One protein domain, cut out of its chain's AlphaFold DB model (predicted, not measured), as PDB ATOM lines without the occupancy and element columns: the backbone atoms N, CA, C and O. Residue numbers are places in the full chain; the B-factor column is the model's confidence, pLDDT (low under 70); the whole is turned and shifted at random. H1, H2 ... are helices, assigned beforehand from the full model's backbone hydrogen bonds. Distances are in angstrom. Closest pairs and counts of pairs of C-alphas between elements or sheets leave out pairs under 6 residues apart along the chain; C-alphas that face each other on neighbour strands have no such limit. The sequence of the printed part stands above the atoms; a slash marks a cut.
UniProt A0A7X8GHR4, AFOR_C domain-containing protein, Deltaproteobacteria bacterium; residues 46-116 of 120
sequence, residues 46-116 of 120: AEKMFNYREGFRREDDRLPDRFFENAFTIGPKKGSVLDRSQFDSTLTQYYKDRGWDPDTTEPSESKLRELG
ATOM      1  N   ALA A  46     -49.656   0.568  13.311       84.19
ATOM      2  CA  ALA A  46     -50.644   0.034  14.253       84.19
ATOM      3  C   ALA A  46     -50.115   0.079  15.698       84.19
ATOM      4  O   ALA A  46     -50.825   0.475  16.621       84.19
ATOM      5  N   GLU A  47     -48.835  -0.254  15.879       87.12
ATOM      6  CA  GLU A  47     -48.125  -0.133  17.154       87.12
ATOM      7  C   GLU A  47     -48.062   1.330  17.611       87.12
ATOM      8  O   GLU A  47     -48.334   1.619  18.774       87.12
ATOM      9  N   LYS A  48     -47.779   2.273  16.699       89.94
ATOM     10  CA  LYS A  48     -47.775   3.706  17.019       89.94
ATOM     11  C   LYS A  48     -49.151   4.200  17.456       89.94
ATOM     12  O   LYS A  48     -49.222   4.904  18.457       89.94
ATOM     13  N   MET A  49     -50.220   3.819  16.758       89.31
ATOM     14  CA  MET A  49     -51.594   4.190  17.122       89.31
ATOM     15  C   MET A  49     -51.979   3.640  18.498       89.31
ATOM     16  O   MET A  49     -52.519   4.371  19.329       89.31
ATOM     17  N   PHE A  50     -51.633   2.380  18.783       88.12
ATOM     18  CA  PHE A  50     -51.820   1.795  20.110       88.12
ATOM     19  C   PHE A  50     -51.044   2.577  21.179       88.12
ATOM     20  O   PHE A  50     -51.630   3.032  22.155       88.12
ATOM     21  N   ASN A  51     -49.747   2.807  20.968       89.81
ATOM     22  CA  ASN A  51     -48.904   3.553  21.902       89.81
ATOM     23  C   ASN A  51     -49.451   4.970  22.143       89.81
ATOM     24  O   ASN A  51     -49.554   5.408  23.290       89.81
ATOM     25  N   TYR A  52     -49.868   5.669  21.086       90.06
ATOM     26  CA  TYR A  52     -50.464   6.999  21.183       90.06
ATOM     27  C   TYR A  52     -51.746   6.989  22.028       90.06
ATOM     28  O   TYR A  52     -51.897   7.837  22.917       90.06
ATOM     29  N   ARG A  53     -52.621   5.992  21.834       88.50
ATOM     30  CA  ARG A  53     -53.831   5.787  22.646       88.50
ATOM     31  C   ARG A  53     -53.511   5.530  24.120       88.50
ATOM     32  O   ARG A  53     -54.174   6.085  24.989       88.50
ATOM     33  N   GLU A  54     -52.474   4.747  24.408       92.69
ATOM     34  CA  GLU A  54     -52.022   4.464  25.781       92.69
ATOM     35  C   GLU A  54     -51.234   5.632  26.418       92.69
ATOM     36  O   GLU A  54     -50.789   5.553  27.567       92.69
ATOM     37  N   GLY A  55     -51.084   6.752  25.701       90.94
ATOM     38  CA  GLY A  55     -50.468   7.969  26.219       90.94
ATOM     39  C   GLY A  55     -48.947   8.019  26.080       90.94
ATOM     40  O   GLY A  55     -48.317   8.741  26.853       90.94
ATOM     41  N   PHE A  56     -48.367   7.255  25.150       90.69
ATOM     42  CA  PHE A  56     -46.972   7.420  24.738       90.69
ATOM     43  C   PHE A  56     -46.830   8.608  23.799       90.69
ATOM     44  O   PHE A  56     -47.657   8.820  22.904       90.69
ATOM     45  N   ARG A  57     -45.776   9.381  24.002       90.12
ATOM     46  CA  ARG A  57     -45.512  10.627  23.286       90.12
ATOM     47  C   ARG A  57     -44.040  10.710  22.896       90.12
ATOM     48  O   ARG A  57     -43.274   9.769  23.097       90.12
ATOM     49  N   ARG A  58     -43.654  11.837  22.301       91.50
ATOM     50  CA  ARG A  58     -42.293  12.088  21.816       91.50
ATOM     51  C   ARG A  58     -41.236  11.888  22.904       91.50
ATOM     52  O   ARG A  58     -40.159  11.375  22.632       91.50
ATOM     53  N   GLU A  59     -41.540  12.274  24.137       90.12
ATOM     54  CA  GLU A  59     -40.658  12.130  25.295       90.12
ATOM     55  C   GLU A  59     -40.325  10.672  25.644       90.12
ATOM     56  O   GLU A  59     -39.272  10.419  26.234       90.12
ATOM     57  N   ASP A  60     -41.178   9.722  25.248       89.69
ATOM     58  CA  ASP A  60     -40.952   8.290  25.442       89.69
ATOM     59  C   ASP A  60     -40.074   7.684  24.326       89.69
ATOM     60  O   ASP A  60     -39.455   6.638  24.530       89.69
ATOM     61  N   ASP A  61     -39.938   8.361  23.177       88.94
ATOM     62  CA  ASP A  61     -39.075   7.973  22.047       88.94
ATOM     63  C   ASP A  61     -37.603   8.383  22.304       88.94
ATOM     64  O   ASP A  61     -36.924   9.000  21.477       88.94
ATOM     65  N   ARG A  62     -37.087   8.058  23.498       88.62
ATOM     66  CA  ARG A  62     -35.796   8.543  24.006       88.62
ATOM     67  C   ARG A  62     -34.778   7.418  24.201       88.62
ATOM     68  O   ARG A  62     -35.082   6.348  24.724       88.62
ATOM     69  N   LEU A  63     -33.527   7.679  23.820       89.94
ATOM     70  CA  LEU A  63     -32.412   6.758  24.054       89.94
ATOM     71  C   LEU A  63     -31.838   6.902  25.477       89.94
ATOM     72  O   LEU A  63     -31.840   8.006  26.027       89.94
ATOM     73  N   PRO A  64     -31.281   5.821  26.059       90.69
ATOM     74  CA  PRO A  64     -30.550   5.894  27.321       90.69
ATOM     75  C   PRO A  64     -29.382   6.887  27.267       90.69
ATOM     76  O   PRO A  64     -28.677   6.967  26.259       90.69
ATOM     77  N   ASP A  65     -29.106   7.565  28.382       90.31
ATOM     78  CA  ASP A  65     -28.102   8.641  28.439       90.31
ATOM     79  C   ASP A  65     -26.689   8.199  28.036       90.31
ATOM     80  O   ASP A  65     -25.955   8.961  27.408       90.31
ATOM     81  N   ARG A  66     -26.363   6.914  28.234       90.44
ATOM     82  CA  ARG A  66     -25.094   6.313  27.796       90.44
ATOM     83  C   ARG A  66     -24.787   6.528  26.309       90.44
ATOM     84  O   ARG A  66     -23.623   6.500  25.943       90.44
ATOM     85  N   PHE A  67     -25.797   6.682  25.448       87.69
ATOM     86  CA  PHE A  67     -25.581   6.918  24.015       87.69
ATOM     87  C   PHE A  67     -25.052   8.330  23.725       87.69
ATOM     88  O   PHE A  67     -24.415   8.541  22.695       87.69
ATOM     89  N   PHE A  68     -25.297   9.273  24.634       89.88
ATOM     90  CA  PHE A  68     -24.867  10.668  24.534       89.88
ATOM     91  C   PHE A  68     -23.620  10.955  25.379       89.88
ATOM     92  O   PHE A  68     -22.890  11.900  25.101       89.88
ATOM     93  N   GLU A  69     -23.371  10.142  26.406       89.06
ATOM     94  CA  GLU A  69     -22.269  10.340  27.354       89.06
ATOM     95  C   GLU A  69     -21.068   9.435  27.063       89.06
ATOM     96  O   GLU A  69     -19.921   9.857  27.212       89.06
ATOM     97  N   ASN A  70     -21.309   8.201  26.609       89.94
ATOM     98  CA  ASN A  70     -20.247   7.223  26.414       89.94
ATOM     99  C   ASN A  70     -19.928   7.086  24.932       89.94
ATOM    100  O   ASN A  70     -20.790   6.756  24.116       89.94
ATOM    101  N   ALA A  71     -18.656   7.281  24.593       88.62
ATOM    102  CA  ALA A  71     -18.191   7.068  23.237       88.62
ATOM    103  C   ALA A  71     -18.391   5.606  22.814       88.62
ATOM    104  O   ALA A  71     -18.126   4.673  23.581       88.62
ATOM    105  N   PHE A  72     -18.811   5.397  21.567       82.75
ATOM    106  CA  PHE A  72     -18.914   4.052  21.015       82.75
ATOM    107  C   PHE A  72     -17.555   3.344  21.086       82.75
ATOM    108  O   PHE A  72     -16.526   3.888  20.679       82.75
ATOM    109  N   THR A  73     -17.540   2.113  21.594       86.31
ATOM    110  CA  THR A  73     -16.303   1.347  21.818       86.31
ATOM    111  C   THR A  73     -15.865   0.542  20.594       86.31
ATOM    112  O   THR A  73     -14.683   0.213  20.461       86.31
ATOM    113  N   ILE A  74     -16.795   0.260  19.677       83.44
ATOM    114  CA  ILE A  74     -16.604  -0.585  18.494       83.44
ATOM    115  C   ILE A  74     -17.264   0.025  17.250       83.44
ATOM    116  O   ILE A  74     -18.175   0.847  17.349       83.44
ATOM    117  N   GLY A  75     -16.823  -0.423  16.073       85.69
ATOM    118  CA  GLY A  75     -17.427  -0.071  14.787       85.69
ATOM    119  C   GLY A  75     -16.902   1.229  14.156       85.69
ATOM    120  O   GLY A  75     -16.004   1.878  14.692       85.69
ATOM    121  N   PRO A  76     -17.466   1.629  13.002       84.31
ATOM    122  CA  PRO A  76     -16.980   2.755  12.193       84.31
ATOM    123  C   PRO A  76     -17.152   4.126  12.864       84.31
ATOM    124  O   PRO A  76     -16.564   5.110  12.429       84.31
ATOM    125  N   LYS A  77     -17.964   4.200  13.924       83.12
ATOM    126  CA  LYS A  77     -18.205   5.402  14.732       83.12
ATOM    127  C   LYS A  77     -17.503   5.342  16.098       83.12
ATOM    128  O   LYS A  77     -17.858   6.099  17.000       83.12
ATOM    129  N   LYS A  78     -16.519   4.450  16.270       87.81
ATOM    130  CA  LYS A  78     -15.742   4.327  17.510       87.81
ATOM    131  C   LYS A  78     -15.167   5.682  17.935       87.81
ATOM    132  O   LYS A  78     -14.622   6.410  17.112       87.81
ATOM    133  N   GLY A  79     -15.279   6.002  19.221       84.81
ATOM    134  CA  GLY A  79     -14.789   7.257  19.794       84.81
ATOM    135  C   GLY A  79     -15.756   8.439  19.674       84.81
ATOM    136  O   GLY A  79     -15.514   9.463  20.299       84.81
ATOM    137  N   SER A  80     -16.857   8.304  18.928       85.69
ATOM    138  CA  SER A  80     -17.892   9.342  18.858       85.69
ATOM    139  C   SER A  80     -19.000   9.112  19.884       85.69
ATOM    140  O   SER A  80     -19.289   7.970  20.247       85.69
ATOM    141  N   VAL A  81     -19.612  10.206  20.332       89.00
ATOM    142  CA  VAL A  81     -20.850  10.234  21.122       89.00
ATOM    143  C   VAL A  81     -21.987  10.748  20.249       89.00
ATOM    144  O   VAL A  81     -21.750  11.506  19.303       89.00
ATOM    145  N   LEU A  82     -23.220  10.338  20.543       90.31
ATOM    146  CA  LEU A  82     -24.383  10.917  19.884       90.31
ATOM    147  C   LEU A  82     -24.637  12.321  20.440       90.31
ATOM    148  O   LEU A  82     -24.593  12.530  21.650       90.31
ATOM    149  N   ASP A  83     -24.942  13.277  19.568       91.44
ATOM    150  CA  ASP A  83     -25.377  14.601  19.998       91.44
ATOM    151  C   ASP A  83     -26.895  14.624  20.232       91.44
ATOM    152  O   ASP A  83     -27.676  14.118  19.420       91.44
ATOM    153  N   ARG A  84     -27.327  15.221  21.351       91.00
ATOM    154  CA  ARG A  84     -28.749  15.263  21.732       91.00
ATOM    155  C   ARG A  84     -29.575  16.109  20.768       91.00
ATOM    156  O   ARG A  84     -30.695  15.721  20.448       91.00
ATOM    157  N   SER A  85     -29.032  17.230  20.293       91.44
ATOM    158  CA  SER A  85     -29.748  18.121  19.373       91.44
ATOM    159  C   SER A  85     -29.887  17.504  17.979       91.44
ATOM    160  O   SER A  85     -30.953  17.571  17.369       91.44
ATOM    161  N   GLN A  86     -28.850  16.812  17.504       90.88
ATOM    162  CA  GLN A  86     -28.894  16.073  16.246       90.88
ATOM    163  C   GLN A  86     -29.857  14.894  16.322       90.88
ATOM    164  O   GLN A  86     -30.587  14.649  15.361       90.88
ATOM    165  N   PHE A  87     -29.894  14.176  17.450       92.94
ATOM    166  CA  PHE A  87     -30.864  13.104  17.652       92.94
ATOM    167  C   PHE A  87     -32.299  13.635  17.609       92.94
ATOM    168  O   PHE A  87     -33.121  13.080  16.885       92.94
ATOM    169  N   ASP A  88     -32.585  14.734  18.309       92.19
ATOM    170  CA  ASP A  88     -33.918  15.343  18.309       92.19
ATOM    171  C   ASP A  88     -34.341  15.831  16.911       92.19
ATOM    172  O   ASP A  88     -35.449  15.547  16.448       92.19
ATOM    173  N   SER A  89     -33.427  16.474  16.179       93.81
ATOM    174  CA  SER A  89     -33.654  16.867  14.784       93.81
ATOM    175  C   SER A  89     -33.931  15.656  13.882       93.81
ATOM    176  O   SER A  89     -34.880  15.656  13.095       93.81
ATOM    177  N   THR A  90     -33.157  14.580  14.052       93.25
ATOM    178  CA  THR A  90     -33.347  13.322  13.314       93.25
ATOM    179  C   THR A  90     -34.699  12.689  13.630       93.25
ATOM    180  O   THR A  90     -35.378  12.216  12.723       93.25
ATOM    181  N   LEU A  91     -35.125  12.712  14.894       93.44
ATOM    182  CA  LEU A  91     -36.422  12.195  15.321       93.44
ATOM    183  C   LEU A  91     -37.579  13.006  14.713       93.44
ATOM    184  O   LEU A  91     -38.539  12.437  14.200       93.44
ATOM    185  N   THR A  92     -37.452  14.335  14.672       93.56
ATOM    186  CA  THR A  92     -38.409  15.209  13.975       93.56
ATOM    187  C   THR A  92     -38.501  14.885  12.490       93.56
ATOM    188  O   THR A  92     -39.603  14.805  11.948       93.56
ATOM    189  N   GLN A  93     -37.362  14.689  11.822       93.38
ATOM    190  CA  GLN A  93     -37.353  14.325  10.407       93.38
ATOM    191  C   GLN A  93     -37.999  12.954  10.182       93.38
ATOM    192  O   GLN A  93     -38.824  12.807   9.286       93.38
ATOM    193  N   TYR A  94     -37.710  11.986  11.054       91.94
ATOM    194  CA  TYR A  94     -38.316  10.659  11.012       91.94
ATOM    195  C   TYR A  94     -39.851  10.710  11.071       91.94
ATOM    196  O   TYR A  94     -40.514  10.031  10.287       91.94
ATOM    197  N   TYR A  95     -40.433  11.533  11.949       92.50
ATOM    198  CA  TYR A  95     -41.889  11.702  12.005       92.50
ATOM    199  C   TYR A  95     -42.446  12.318  10.720       92.50
ATOM    200  O   TYR A  95     -43.409  11.792  10.159       92.50
ATOM    201  N   LYS A  96     -41.800  13.370  10.204       91.19
ATOM    202  CA  LYS A  96     -42.205  14.026   8.953       91.19
ATOM    203  C   LYS A  96     -42.190  13.062   7.770       91.19
ATOM    204  O   LYS A  96     -43.171  12.992   7.036       91.19
ATOM    205  N   ASP A  97     -41.128  12.270   7.634       90.25
ATOM    206  CA  ASP A  97     -40.978  11.288   6.553       90.25
ATOM    207  C   ASP A  97     -42.056  10.195   6.608       90.25
ATOM    208  O   ASP A  97     -42.442   9.630   5.583       90.25
ATOM    209  N   ARG A  98     -42.584   9.905   7.803       87.62
ATOM    210  CA  ARG A  98     -43.703   8.973   7.995       87.62
ATOM    211  C   ARG A  98     -45.082   9.614   7.870       87.62
ATOM    212  O   ARG A  98     -46.074   8.886   7.907       87.62
ATOM    213  N   GLY A  99     -45.162  10.932   7.699       88.94
ATOM    214  CA  GLY A  99     -46.423  11.670   7.696       88.94
ATOM    215  C   GLY A  99     -47.081  11.707   9.075       88.94
ATOM    216  O   GLY A  99     -48.305  11.595   9.165       88.94
ATOM    217  N   TRP A 100     -46.279  11.780  10.137       90.94
ATOM    218  CA  TRP A 100     -46.721  11.952  11.520       90.94
ATOM    219  C   TRP A 100     -46.461  13.389  11.972       90.94
ATOM    220  O   TRP A 100     -45.513  14.034  11.517       90.94
ATOM    221  N   ASP A 101     -47.293  13.877  12.883       91.06
ATOM    222  CA  ASP A 101     -47.101  15.173  13.517       91.06
ATOM    223  C   ASP A 101     -45.851  15.134  14.423       91.06
ATOM    224  O   ASP A 101     -45.717  14.224  15.242       91.06
ATOM    225  N   PRO A 102     -44.894  16.063  14.282       91.31
ATOM    226  CA  PRO A 102     -43.648  16.013  15.039       91.31
ATOM    227  C   PRO A 102     -43.799  16.357  16.528       91.31
ATOM    228  O   PRO A 102     -42.908  15.990  17.303       91.31
ATOM    229  N   ASP A 103     -44.883  17.031  16.916       88.31
ATOM    230  CA  ASP A 103     -45.149  17.481  18.281       88.31
ATOM    231  C   ASP A 103     -46.036  16.471  19.019       88.31
ATOM    232  O   ASP A 103     -45.714  16.042  20.129       88.31
ATOM    233  N   THR A 104     -47.131  16.028  18.395       88.38
ATOM    234  CA  THR A 104     -48.061  15.058  19.001       88.38
ATOM    235  C   THR A 104     -47.646  13.611  18.747       88.38
ATOM    236  O   THR A 104     -48.006  12.715  19.513       88.38
ATOM    237  N   THR A 105     -46.836  13.363  17.714       90.81
ATOM    238  CA  THR A 105     -46.471  12.035  17.188       90.81
ATOM    239  C   THR A 105     -47.634  11.250  16.577       90.81
ATOM    240  O   THR A 105     -47.507  10.050  16.317       90.81
ATOM    241  N   GLU A 106     -48.760  11.920  16.335       91.31
ATOM    242  CA  GLU A 106     -49.962  11.334  15.753       91.31
ATOM    243  C   GLU A 106     -49.798  11.145  14.237       91.31
ATOM    244  O   GLU A 106     -49.407  12.082  13.533       91.31
ATOM    245  N   PRO A 107     -50.074   9.947  13.693       91.12
ATOM    246  CA  PRO A 107     -50.125   9.756  12.252       91.12
ATOM    247  C   PRO A 107     -51.197  10.638  11.605       91.12
ATOM    248  O   PRO A 107     -52.333  10.681  12.062       91.12
ATOM    249  N   SER A 108     -50.856  11.311  10.506       90.12
ATOM    250  CA  SER A 108     -51.828  12.137   9.787       90.12
ATOM    251  C   SER A 108     -52.972  11.300   9.214       90.12
ATOM    252  O   SER A 108     -52.771  10.181   8.737       90.12
ATOM    253  N   GLU A 109     -54.172  11.880   9.153       87.88
ATOM    254  CA  GLU A 109     -55.329  11.201   8.561       87.88
ATOM    255  C   GLU A 109     -55.097  10.785   7.103       87.88
ATOM    256  O   GLU A 109     -55.576   9.746   6.661       87.88
ATOM    257  N   SER A 110     -54.353  11.596   6.341       86.94
ATOM    258  CA  SER A 110     -53.977  11.263   4.964       86.94
ATOM    259  C   SER A 110     -53.191   9.956   4.922       86.94
ATOM    260  O   SER A 110     -53.477   9.084   4.103       86.94
ATOM    261  N   LYS A 111     -52.254   9.785   5.864       85.19
ATOM    262  CA  LYS A 111     -51.467   8.562   5.991       85.19
ATOM    263  C   LYS A 111     -52.315   7.378   6.439       85.19
ATOM    264  O   LYS A 111     -52.126   6.281   5.930       85.19
ATOM    265  N   LEU A 112     -53.257   7.583   7.356       86.69
ATOM    266  CA  LEU A 112     -54.179   6.528   7.779       86.69
ATOM    267  C   LEU A 112     -55.067   6.066   6.614       86.69
ATOM    268  O   LEU A 112     -55.152   4.865   6.370       86.69
ATOM    269  N   ARG A 113     -55.624   6.994   5.826       86.62
ATOM    270  CA  ARG A 113     -56.414   6.683   4.620       86.62
ATOM    271  C   ARG A 113     -55.598   5.972   3.542       86.62
ATOM    272  O   ARG A 113     -56.072   4.989   2.984       86.62
ATOM    273  N   GLU A 114     -54.367   6.420   3.275       82.81
ATOM    274  CA  GLU A 114     -53.434   5.762   2.337       82.81
ATOM    275  C   GLU A 114     -53.247   4.274   2.678       82.81
ATOM    276  O   GLU A 114     -53.084   3.433   1.795       82.81
ATOM    277  N   LEU A 115     -53.290   3.950   3.970       82.75
ATOM    278  CA  LEU A 115     -53.022   2.618   4.492       82.75
ATOM    279  C   LEU A 115     -54.290   1.818   4.829       82.75
ATOM    280  O   LEU A 115     -54.163   0.670   5.253       82.75
ATOM    281  N   GLY A 116     -55.484   2.392   4.639       83.38
ATOM    282  CA  GLY A 116     -56.765   1.769   4.999       83.38
ATOM    283  C   GLY A 116     -56.977   1.606   6.509       83.38
ATOM    284  O   GLY A 116     -57.594   0.637   6.944       83.38
TER     285      GLY A 116
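AT A GLANCE: This is residues 46 to 116 of the 120 residues of the protein "AFOR_C domain-containing protein" of Deltaproteobacteria bacterium (UniProt A0A7X8GHR4). The chain makes a loose, elongated open loop with helix H3 along one long side and the link of residues 54 to 65 along the other. The short helices H1 and H4 are at one end, H2 is at the other, and beyond H2 residues 73 to 78 stick out. The printed part has 71 residues with four named helices, H1 to H4 in chain order, and no named strand; it is all helix, though under half of the residues, 32, are in named elements. It is loose, with a radius of gyration of the C-alphas of 15.2 A and spans of 44 by 23 by 19 A.

IN THESE COORDINATES: H3, residues 84 to 97, is 19.9 A long, from C-alpha 84 at (-28.749, 15.263, 21.732). H2 is residues 66 to 69. H1, residues 46 to 53, begins at (-50.644, 0.034, 14.253). H4, residues 109 to 114, ends at (-53.434, 5.762, 2.337).

HOW THE PARTS SIT: H3 and H2 are close but not clearly touching; their closest C-alphas, of Arg 84 and Phe 68, are 6.6 A apart. H1 is apart from H2, H3 and H4, and H4 is apart from H2 and H3. In H1, H3 and H4 every O i to N i+4 pair is within hydrogen-bond range; H2 is too short for one.

THE WHOLE: The C-alphas farthest apart, of Gly 79 and Gly 116, are 44.8 A apart. The three links are long. The printed part has no cut, and no printed residue is under 70 in pLDDT.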